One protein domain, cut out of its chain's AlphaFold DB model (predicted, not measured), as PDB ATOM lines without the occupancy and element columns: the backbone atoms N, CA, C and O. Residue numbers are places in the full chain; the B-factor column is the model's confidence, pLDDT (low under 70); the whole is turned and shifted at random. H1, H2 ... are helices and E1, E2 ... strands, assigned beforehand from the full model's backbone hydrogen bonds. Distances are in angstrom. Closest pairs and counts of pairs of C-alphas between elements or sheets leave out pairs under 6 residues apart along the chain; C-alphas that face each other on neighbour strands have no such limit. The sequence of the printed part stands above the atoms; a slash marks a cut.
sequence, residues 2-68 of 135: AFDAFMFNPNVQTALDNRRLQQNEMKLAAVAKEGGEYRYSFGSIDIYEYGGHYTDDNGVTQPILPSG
ATOM      1  N   ALA A   2     -42.137  10.317 -17.914       87.62
ATOM      2  CA  ALA A   2     -40.700  10.209 -18.182       87.62
ATOM      3  C   ALA A   2     -40.010  11.581 -18.106       87.62
ATOM      4  O   ALA A   2     -38.947  11.718 -17.500       87.62
ATOM      5  N   PHE A   3     -40.646  12.610 -18.677       87.44
ATOM      6  CA  PHE A   3     -40.171  13.991 -18.584       87.44
ATOM      7  C   PHE A   3     -40.161  14.497 -17.135       87.44
ATOM      8  O   PHE A   3     -39.176  15.087 -16.696       87.44
ATOM      9  N   ASP A   4     -41.212  14.202 -16.371       87.50
ATOM     10  CA  ASP A   4     -41.303  14.575 -14.958       87.50
ATOM     11  C   ASP A   4     -40.193  13.903 -14.143       87.50
ATOM     12  O   ASP A   4     -39.450  14.576 -13.433       87.50
ATOM     13  N   ALA A   5     -40.012  12.589 -14.302       88.25
ATOM     14  CA  ALA A   5     -38.955  11.833 -13.636       88.25
ATOM     15  C   ALA A   5     -37.553  12.371 -13.973       88.25
ATOM     16  O   ALA A   5     -36.691  12.453 -13.097       88.25
ATOM     17  N   PHE A   6     -37.335  12.797 -15.221       87.75
ATOM     18  CA  PHE A   6     -36.104  13.463 -15.632       87.75
ATOM     19  C   PHE A   6     -35.922  14.821 -14.937       87.75
ATOM     20  O   PHE A   6     -34.852  15.092 -14.391       87.75
ATOM     21  N   MET A   7     -36.961  15.659 -14.899       85.12
ATOM     22  CA  MET A   7     -36.908  16.998 -14.301       85.12
ATOM     23  C   MET A   7     -36.786  16.973 -12.767       85.12
ATOM     24  O   MET A   7     -36.208  17.884 -12.168       85.12
ATOM     25  N   PHE A   8     -37.304  15.931 -12.114       87.19
ATOM     26  CA  PHE A   8     -37.182  15.733 -10.667       87.19
ATOM     27  C   PHE A   8     -35.849  15.103 -10.239       87.19
ATOM     28  O   PHE A   8     -35.576  15.014  -9.042       87.19
ATOM     29  N   ASN A   9     -34.988  14.699 -11.178       88.06
ATOM     30  CA  ASN A   9     -33.674  14.171 -10.837       88.06
ATOM     31  C   ASN A   9     -32.759  15.291 -10.277       88.06
ATOM     32  O   ASN A   9     -32.514  16.279 -10.979       88.06
ATOM     33  N   PRO A  10     -32.182  15.148  -9.065       88.12
ATOM     34  CA  PRO A  10     -31.364  16.196  -8.438       88.12
ATOM     35  C   PRO A  10     -30.153  16.638  -9.272       88.12
ATOM     36  O   PRO A  10     -29.780  17.815  -9.278       88.12
ATOM     37  N   ASN A  11     -29.549  15.705 -10.014       86.38
ATOM     38  CA  ASN A  11     -28.408  16.003 -10.877       86.38
ATOM     39  C   ASN A  11     -28.829  16.871 -12.070       86.38
ATOM     40  O   ASN A  11     -28.090  17.767 -12.478       86.38
ATOM     41  N   VAL A  12     -30.030  16.631 -12.605       83.69
ATOM     42  CA  VAL A  12     -30.594  17.412 -13.713       83.69
ATOM     43  C   VAL A  12     -30.936  18.819 -13.237       83.69
ATOM     44  O   VAL A  12     -30.547  19.784 -13.888       83.69
ATOM     45  N   GLN A  13     -31.569  18.962 -12.070       83.31
ATOM     46  CA  GLN A  13     -31.893  20.273 -11.494       83.31
ATOM     47  C   GLN A  13     -30.641  21.129 -11.281       83.31
ATOM     48  O   GLN A  13     -30.578  22.260 -11.757       83.31
ATOM     49  N   THR A  14     -29.595  20.547 -10.687       83.25
ATOM     50  CA  THR A  14     -28.317  21.240 -10.462       83.25
ATOM     51  C   THR A  14     -27.679  21.699 -11.782       83.25
ATOM     52  O   THR A  14     -27.177  22.819 -11.887       83.25
ATOM     53  N   ALA A  15     -27.715  20.857 -12.820       79.88
ATOM     54  CA  ALA A  15     -27.186  21.203 -14.139       79.88
ATOM     55  C   ALA A  15     -27.998  22.315 -14.833       79.88
ATOM     56  O   ALA A  15     -27.418  23.179 -15.495       79.88
ATOM     57  N   LEU A  16     -29.326  22.315 -14.673       77.12
ATOM     58  CA  LEU A  16     -30.214  23.340 -15.227       77.12
ATOM     59  C   LEU A  16     -30.054  24.690 -14.515       77.12
ATOM     60  O   LEU A  16     -30.022  25.728 -15.183       77.12
ATOM     61  N   ASP A  17     -29.898  24.690 -13.192       73.69
ATOM     62  CA  ASP A  17     -29.728  25.912 -12.399       73.69
ATOM     63  C   ASP A  17     -28.403  26.621 -12.711       73.69
ATOM     64  O   ASP A  17     -28.391  27.831 -12.946       73.69
ATOM     65  N   ASN A  18     -27.306  25.868 -12.858       71.88
ATOM     66  CA  ASN A  18     -26.013  26.417 -13.287       71.88
ATOM     67  C   ASN A  18     -26.083  27.115 -14.657       71.88
ATOM     68  O   ASN A  18     -25.350  28.071 -14.911       71.88
ATOM     69  N   ARG A  19     -26.978  26.666 -15.547       65.25
ATOM     70  CA  ARG A  19     -27.155  27.249 -16.883       65.25
ATOM     71  C   ARG A  19     -28.108  28.441 -16.908       65.25
ATOM     72  O   ARG A  19     -27.892  29.356 -17.703       65.25
ATOM     73  N   ARG A  20     -29.130  28.474 -16.048       61.28
ATOM     74  CA  ARG A  20     -30.001  29.657 -15.897       61.28
ATOM     75  C   ARG A  20     -29.204  30.907 -15.527       61.28
ATOM     76  O   ARG A  20     -29.552  31.990 -15.973       61.28
ATOM     77  N   LEU A  21     -28.090  30.746 -14.812       59.66
ATOM     78  CA  LEU A  21     -27.152  31.832 -14.517       59.66
ATOM     79  C   LEU A  21     -26.424  32.386 -15.761       59.66
ATOM     80  O   LEU A  21     -25.899  33.494 -15.706       59.66
ATOM     81  N   GLN A  22     -26.383  31.646 -16.878       58.62
ATOM     82  CA  GLN A  22     -25.679  32.033 -18.111       58.62
ATOM     83  C   GLN A  22     -26.600  32.524 -19.243       58.62
ATOM     84  O   GLN A  22     -26.134  33.240 -20.126       58.62
ATOM     85  N   GLN A  23     -27.887  32.152 -19.257       58.53
ATOM     86  CA  GLN A  23     -28.827  32.519 -20.328       58.53
ATOM     87  C   GLN A  23     -29.942  33.448 -19.818       58.53
ATOM     88  O   GLN A  23     -30.924  32.992 -19.241       58.53
ATOM     89  N   ASN A  24     -29.816  34.748 -20.106       55.50
ATOM     90  CA  ASN A  24     -30.791  35.803 -19.784       55.50
ATOM     91  C   ASN A  24     -31.872  35.989 -20.874       55.50
ATOM     92  O   ASN A  24     -32.250  37.115 -21.188       55.50
ATOM     93  N   GLU A  25     -32.369  34.910 -21.480       60.44
ATOM     94  CA  GLU A  25     -33.490  34.987 -22.430       60.44
ATOM     95  C   GLU A  25     -34.721  34.283 -21.861       60.44
ATOM     96  O   GLU A  25     -34.762  33.061 -21.703       60.44
ATOM     97  N   MET A  26     -35.752  35.069 -21.553       53.81
ATOM     98  CA  MET A  26     -37.033  34.565 -21.074       53.81
ATOM     99  C   MET A  26     -37.879  34.126 -22.278       53.81
ATOM    100  O   MET A  26     -38.474  34.955 -22.966       53.81
ATOM    101  N   LYS A  27     -37.932  32.820 -22.561       57.56
ATOM    102  CA  LYS A  27     -38.855  32.278 -23.570       57.56
ATOM    103  C   LYS A  27     -40.270  32.240 -22.989       57.56
ATOM    104  O   LYS A  27     -40.513  31.555 -21.998       57.56
ATOM    105  N   LEU A  28     -41.186  33.007 -23.589       50.47
ATOM    106  CA  LEU A  28     -42.598  33.016 -23.205       50.47
ATOM    107  C   LEU A  28     -43.233  31.633 -23.424       50.47
ATOM    108  O   LEU A  28     -42.925  30.947 -24.395       50.47
ATOM    109  N   ALA A  29     -44.102  31.284 -22.475       47.62
ATOM    110  CA  ALA A  29     -44.800  30.024 -22.232       47.62
ATOM    111  C   ALA A  29     -45.043  29.088 -23.430       47.62
ATOM    112  O   ALA A  29     -45.488  29.500 -24.503       47.62
ATOM    113  N   ALA A  30     -44.853  27.791 -23.162       49.06
ATOM    114  CA  ALA A  30     -45.357  26.695 -23.974       49.06
ATOM    115  C   ALA A  30     -46.863  26.886 -24.206       49.06
ATOM    116  O   ALA A  30     -47.677  26.728 -23.298       49.06
ATOM    117  N   VAL A  31     -47.232  27.271 -25.425       52.72
ATOM    118  CA  VAL A  31     -48.610  27.121 -25.883       52.72
ATOM    119  C   VAL A  31     -48.828  25.625 -25.989       52.72
ATOM    120  O   VAL A  31     -48.147  24.989 -26.797       52.72
ATOM    121  N   ALA A  32     -49.733  25.091 -25.167       53.91
ATOM    122  CA  ALA A  32     -50.120  23.698 -25.246       53.91
ATOM    123  C   ALA A  32     -50.627  23.434 -26.665       53.91
ATOM    124  O   ALA A  32     -51.664  23.959 -27.079       53.91
ATOM    125  N   LYS A  33     -49.824  22.728 -27.453       55.16
ATOM    126  CA  LYS A  33     -50.135  22.392 -28.836       55.16
ATOM    127  C   LYS A  33     -50.210  20.890 -28.899       55.16
ATOM    128  O   LYS A  33     -49.323  20.200 -28.412       55.16
ATOM    129  N   GLU A  34     -51.257  20.404 -29.543       58.00
ATOM    130  CA  GLU A  34     -51.399  18.991 -29.835       58.00
ATOM    131  C   GLU A  34     -50.171  18.523 -30.636       58.00
ATOM    132  O   GLU A  34     -49.910  19.003 -31.743       58.00
ATOM    133  N   GLY A  35     -49.353  17.664 -30.022       67.25
ATOM    134  CA  GLY A  35     -48.086  17.201 -30.580       67.25
ATOM    135  C   GLY A  35     -46.899  17.359 -29.631       67.25
ATOM    136  O   GLY A  35     -47.044  17.360 -28.413       67.25
ATOM    137  N   GLY A  36     -45.698  17.414 -30.214       79.06
ATOM    138  CA  GLY A  36     -44.448  17.559 -29.470       79.06
ATOM    139  C   GLY A  36     -44.246  18.998 -29.009       79.06
ATOM    140  O   GLY A  36     -43.967  19.882 -29.819       79.06
ATOM    141  N   GLU A  37     -44.351  19.229 -27.709       83.88
ATOM    142  CA  GLU A  37     -44.061  20.509 -27.083       83.88
ATOM    143  C   GLU A  37     -42.569  20.615 -26.800       83.88
ATOM    144  O   GLU A  37     -42.003  19.828 -26.042       83.88
ATOM    145  N   TYR A  38     -41.915  21.613 -27.392       84.06
ATOM    146  CA  TYR A  38     -40.533  21.917 -27.046       84.06
ATOM    147  C   TYR A  38     -40.457  22.334 -25.574       84.06
ATOM    148  O   TYR A  38     -41.112  23.293 -25.154       84.06
ATOM    149  N   ARG A  39     -39.635  21.629 -24.795       82.94
ATOM    150  CA  ARG A  39     -39.426  21.913 -23.372       82.94
ATOM    151  C   ARG A  39     -38.083  22.575 -23.139       82.94
ATOM    152  O   ARG A  39     -38.003  23.622 -22.498       82.94
ATOM    153  N   TYR A  40     -37.023  21.959 -23.648       75.31
ATOM    154  CA  TYR A  40     -35.666  22.370 -23.325       75.31
ATOM    155  C   TYR A  40     -34.678  21.933 -24.402       75.31
ATOM    156  O   TYR A  40     -34.985  21.080 -25.218       75.31
ATOM    157  N   SER A  41     -33.476  22.493 -24.378       80.81
ATOM    158  CA  SER A  41     -32.356  22.033 -25.200       80.81
ATOM    159  C   SER A  41     -31.166  21.845 -24.283       80.81
ATOM    160  O   SER A  41     -30.837  22.763 -23.534       80.81
ATOM    161  N   PHE A  42     -30.534  20.676 -24.285       73.69
ATOM    162  CA  PHE A  42     -29.369  20.339 -23.475       73.69
ATOM    163  C   PHE A  42     -28.180  20.011 -24.384       73.69
ATOM    164  O   PHE A  42     -28.138  18.960 -25.022       73.69
ATOM    165  N   GLY A  43     -27.203  20.920 -24.452       78.38
ATOM    166  CA  GLY A  43     -26.080  20.790 -25.381       78.38
ATOM    167  C   GLY A  43     -26.568  20.762 -26.831       78.38
ATOM    168  O   GLY A  43     -27.118  21.747 -27.309       78.38
ATOM    169  N   SER A  44     -26.363  19.632 -27.510       82.25
ATOM    170  CA  SER A  44     -26.798  19.383 -28.890       82.25
ATOM    171  C   SER A  44     -28.115  18.600 -29.003       82.25
ATOM    172  O   SER A  44     -28.450  18.148 -30.095       82.25
ATOM    173  N   ILE A  45     -28.828  18.380 -27.893       86.06
ATOM    174  CA  ILE A  45     -30.061  17.586 -27.853       86.06
ATOM    175  C   ILE A  45     -31.234  18.495 -27.510       86.06
ATOM    176  O   ILE A  45     -31.249  19.119 -26.452       86.06
ATOM    177  N   ASP A  46     -32.250  18.506 -28.364       87.81
ATOM    178  CA  ASP A  46     -33.523  19.158 -28.073       87.81
ATOM    179  C   ASP A  46     -34.497  18.161 -27.435       87.81
ATOM    180  O   ASP A  46     -34.652  17.026 -27.885       87.81
ATOM    181  N   ILE A  47     -35.141  18.594 -26.354       88.38
ATOM    182  CA  ILE A  47     -36.083  17.816 -25.553       88.38
ATOM    183  C   ILE A  47     -37.493  18.306 -25.857       88.38
ATOM    184  O   ILE A  47     -37.838  19.475 -25.634       88.38
ATOM    185  N   TYR A  48     -38.315  17.365 -26.302       89.06
ATOM    186  CA  TYR A  48     -39.731  17.554 -26.562       89.06
ATOM    187  C   TYR A  48     -40.534  16.636 -25.648       89.06
ATOM    188  O   TYR A  48     -40.165  15.480 -25.447       89.06
ATOM    189  N   GLU A  49     -41.639  17.141 -25.119       89.25
ATOM    190  CA  GLU A  49     -42.649  16.320 -24.462       89.25
ATOM    191  C   GLU A  49     -43.784  16.049 -25.446       89.25
ATOM    192  O   GLU A  49     -44.254  16.963 -26.119       89.25
ATOM    193  N   TYR A  50     -44.221  14.797 -25.550       89.38
ATOM    194  CA  TYR A  50     -45.276  14.403 -26.476       89.38
ATOM    195  C   TYR A  50     -46.443  13.779 -25.711       89.38
ATOM    196  O   TYR A  50     -46.311  12.695 -25.151       89.38
ATOM    197  N   GLY A  51     -47.586  14.470 -25.709       86.94
ATOM    198  CA  GLY A  51     -48.807  14.074 -24.990       86.94
ATOM    199  C   GLY A  51     -49.960  13.628 -25.895       86.94
ATOM    200  O   GLY A  51     -51.124  13.771 -25.522       86.94
ATOM    201  N   GLY A  52     -49.668  13.164 -27.113       87.62
ATOM    202  CA  GLY A  52     -50.692  12.765 -28.082       87.62
ATOM    203  C   GLY A  52     -51.432  11.481 -27.687       87.62
ATOM    204  O   GLY A  52     -50.829  10.542 -27.165       87.62
ATOM    205  N   HIS A  53     -52.730  11.430 -27.987       91.12
ATOM    206  CA  HIS A  53     -53.599  10.275 -27.750       91.12
ATOM    207  C   HIS A  53     -54.280   9.842 -29.052       91.12
ATOM    208  O   HIS A  53     -54.477  10.657 -29.954       91.12
ATOM    209  N   TYR A  54     -54.654   8.570 -29.144       91.56
ATOM    210  CA  TYR A  54     -55.480   8.035 -30.223       91.56
ATOM    211  C   TYR A  54     -56.635   7.215 -29.644       91.56
ATOM    212  O   TYR A  54     -56.543   6.705 -28.532       91.56
ATOM    213  N   THR A  55     -57.729   7.095 -30.390       95.50
ATOM    214  CA  THR A  55     -58.842   6.202 -30.046       95.50
ATOM    215  C   THR A  55     -58.702   4.920 -30.852       95.50
ATOM    216  O   THR A  55     -58.518   4.981 -32.067       95.50
ATOM    217  N   ASP A  56     -58.736   3.775 -30.175       93.44
ATOM    218  CA  ASP A  56     -58.659   2.462 -30.816       93.44
ATOM    219  C   ASP A  56     -60.011   2.003 -31.397       93.44
ATOM    220  O   ASP A  56     -61.045   2.658 -31.235       93.44
ATOM    221  N   ASP A  57     -60.013   0.845 -32.061       93.50
ATOM    222  CA  ASP A  57     -61.214   0.254 -32.669       93.50
ATOM    223  C   ASP A  57     -62.292  -0.138 -31.636       93.50
ATOM    224  O   ASP A  57     -63.459  -0.308 -31.990       93.50
ATOM    225  N   ASN A  58     -61.927  -0.256 -30.354       94.56
ATOM    226  CA  ASN A  58     -62.854  -0.523 -29.253       94.56
ATOM    227  C   ASN A  58     -63.426   0.772 -28.647       94.56
ATOM    228  O   ASN A  58     -64.190   0.712 -27.681       94.56
ATOM    229  N   GLY A  59     -63.063   1.942 -29.185       93.38
ATOM    230  CA  GLY A  59     -63.490   3.243 -28.678       93.38
ATOM    231  C   GLY A  59     -62.751   3.692 -27.415       93.38
ATOM    232  O   GLY A  59     -63.209   4.618 -26.744       93.38
ATOM    233  N   VAL A  60     -61.629   3.058 -27.065       95.44
ATOM    234  CA  VAL A  60     -60.826   3.407 -25.890       95.44
ATOM    235  C   VAL A  60     -59.704   4.356 -26.297       95.44
ATOM    236  O   VAL A  60     -58.953   4.102 -27.239       95.44
ATOM    237  N   THR A  61     -59.575   5.467 -25.573       93.31
ATOM    238  CA  THR A  61     -58.475   6.416 -25.772       93.31
ATOM    239  C   THR A  61     -57.195   5.884 -25.135       93.31
ATOM    240  O   THR A  61     -57.161   5.609 -23.935       93.31
ATOM    241  N   GLN A  62     -56.136   5.785 -25.930       92.19
ATOM    242  CA  GLN A  62     -54.813   5.330 -25.522       92.19
ATOM    243  C   GLN A  62     -53.752   6.391 -25.842       92.19
ATOM    244  O   GLN A  62     -53.891   7.137 -26.816       92.19
ATOM    245  N   PRO A  63     -52.681   6.497 -25.038       91.00
ATOM    246  CA  PRO A  63     -51.567   7.370 -25.372       91.00
ATOM    247  C   PRO A  63     -50.802   6.805 -26.577       91.00
ATOM    248  O   PRO A  63     -50.592   5.599 -26.687       91.00
ATOM    249  N   ILE A  64     -50.360   7.679 -27.484       90.50
ATOM    250  CA  ILE A  64     -49.561   7.277 -28.656       90.50
ATOM    251  C   ILE A  64     -48.180   6.767 -28.227       90.50
ATOM    252  O   ILE A  64     -47.661   5.815 -28.806       90.50
ATOM    253  N   LEU A  65     -47.579   7.406 -27.221       90.50
ATOM    254  CA  LEU A  65     -46.357   6.930 -26.583       90.50
ATOM    255  C   LEU A  65     -46.716   6.338 -25.218       90.50
ATOM    256  O   LEU A  65     -47.290   7.054 -24.396       90.50
ATOM    257  N   PRO A  66     -46.387   5.065 -24.948       90.81
ATOM    258  CA  PRO A  66     -46.620   4.475 -23.638       90.81
ATOM    259  C   PRO A  66     -45.896   5.240 -22.527       90.81
ATOM    260  O   PRO A  66     -44.824   5.814 -22.744       90.81
ATOM    261  N   SER A  67     -46.453   5.166 -21.319       89.44
ATOM    262  CA  SER A  67     -45.839   5.681 -20.089       89.44
ATOM    263  C   SER A  67     -44.369   5.254 -19.979       89.44
ATOM    264  O   SER A  67     -44.028   4.105 -20.260       89.44
ATOM    265  N   GLY A  68     -43.492   6.175 -19.585       90.75
ATOM    266  CA  GLY A  68     -42.079   5.894 -19.353       90.75
ATOM    267  C   GLY A  68     -41.254   5.726 -20.626       90.75
ATOM    268  O   GLY A  68     -40.088   5.349 -20.533       90.75
TER     269      GLY A  68
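Overview. This is residues 2 to 68 of the 135 residues of the protein "Major capsid protein" of Methylothermaceae bacterium (UniProt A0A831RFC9). Two small strand hairpins follow each other along a loose, open model, with E2 running on into E3, and helices H1 and H2 with the unnamed residues 21 to 35 swing in a wide arc round the first hairpin. The second hairpin, E3 and E4, makes one end of the length, and the turn after H2 makes the other. The printed part has 67 residues, with two named helices and then four named strands, in two antiparallel two-stranded sheets, E1 - E2 and E3 - E4; the class is mixed. It is loose, with a radius of gyration of the C-alphas of 15.4 A, and spans 50 by 25 by 19 A, only just a rod.

Along the chain. Find C-alpha 2 at (-40.700, 10.209, -18.182), where H1 begins, residues 2 to 7. H2 follows, residues 10 to 20, 15.4 A long. Go on to C-alpha 36 at (-44.448, 17.559, -29.470): there E1 begins, residues 36 to 42, 16.5 A. E2 is residues 45 to 50, 15.6 A. E3 is residues 53 to 55, and E4, residues 61 to 63, ends at C-alpha 63 at (-51.567, 7.370, -25.372).

Arrangement. Look first at the hairpin E1 and E2, antiparallel at 153 degrees, with N 37 and O 49 2.8 A apart, within hydrogen-bond range. E2 runs on into E3 at 37 degrees. E3 and E4 form a hairpin, antiparallel at 147 degrees; N 54 and O 62 are within range at 2.8 A. H1 and H2 are close but not clearly touching, their closest C-alphas being those of Met 7 and Gln 13, 6.6 A apart, at a steep tilt of 62 degrees. H1 and E2 come closest at the C-alphas of Phe 3 and Glu 49, 6.8 A. H1 and E3 are apart. Every O i to N i+4 pair is within range in H1, and 6 of 7 are in H2.

Size, cuts and confidence. The C-alphas farthest apart, those of Gln 22 and Asn 58, are 50.7 A apart, while those of Ala 2 and Gly 68 are 4.7 A apart. Residues 8 to 14, of which 10 to 14 belong to H2, and residues 20 to 28 stand free. The link from H2 to E1 is long, and the printed part has no cut. Mean pLDDT of the printed part is 79.0, and residues 19 to 35 are under 70.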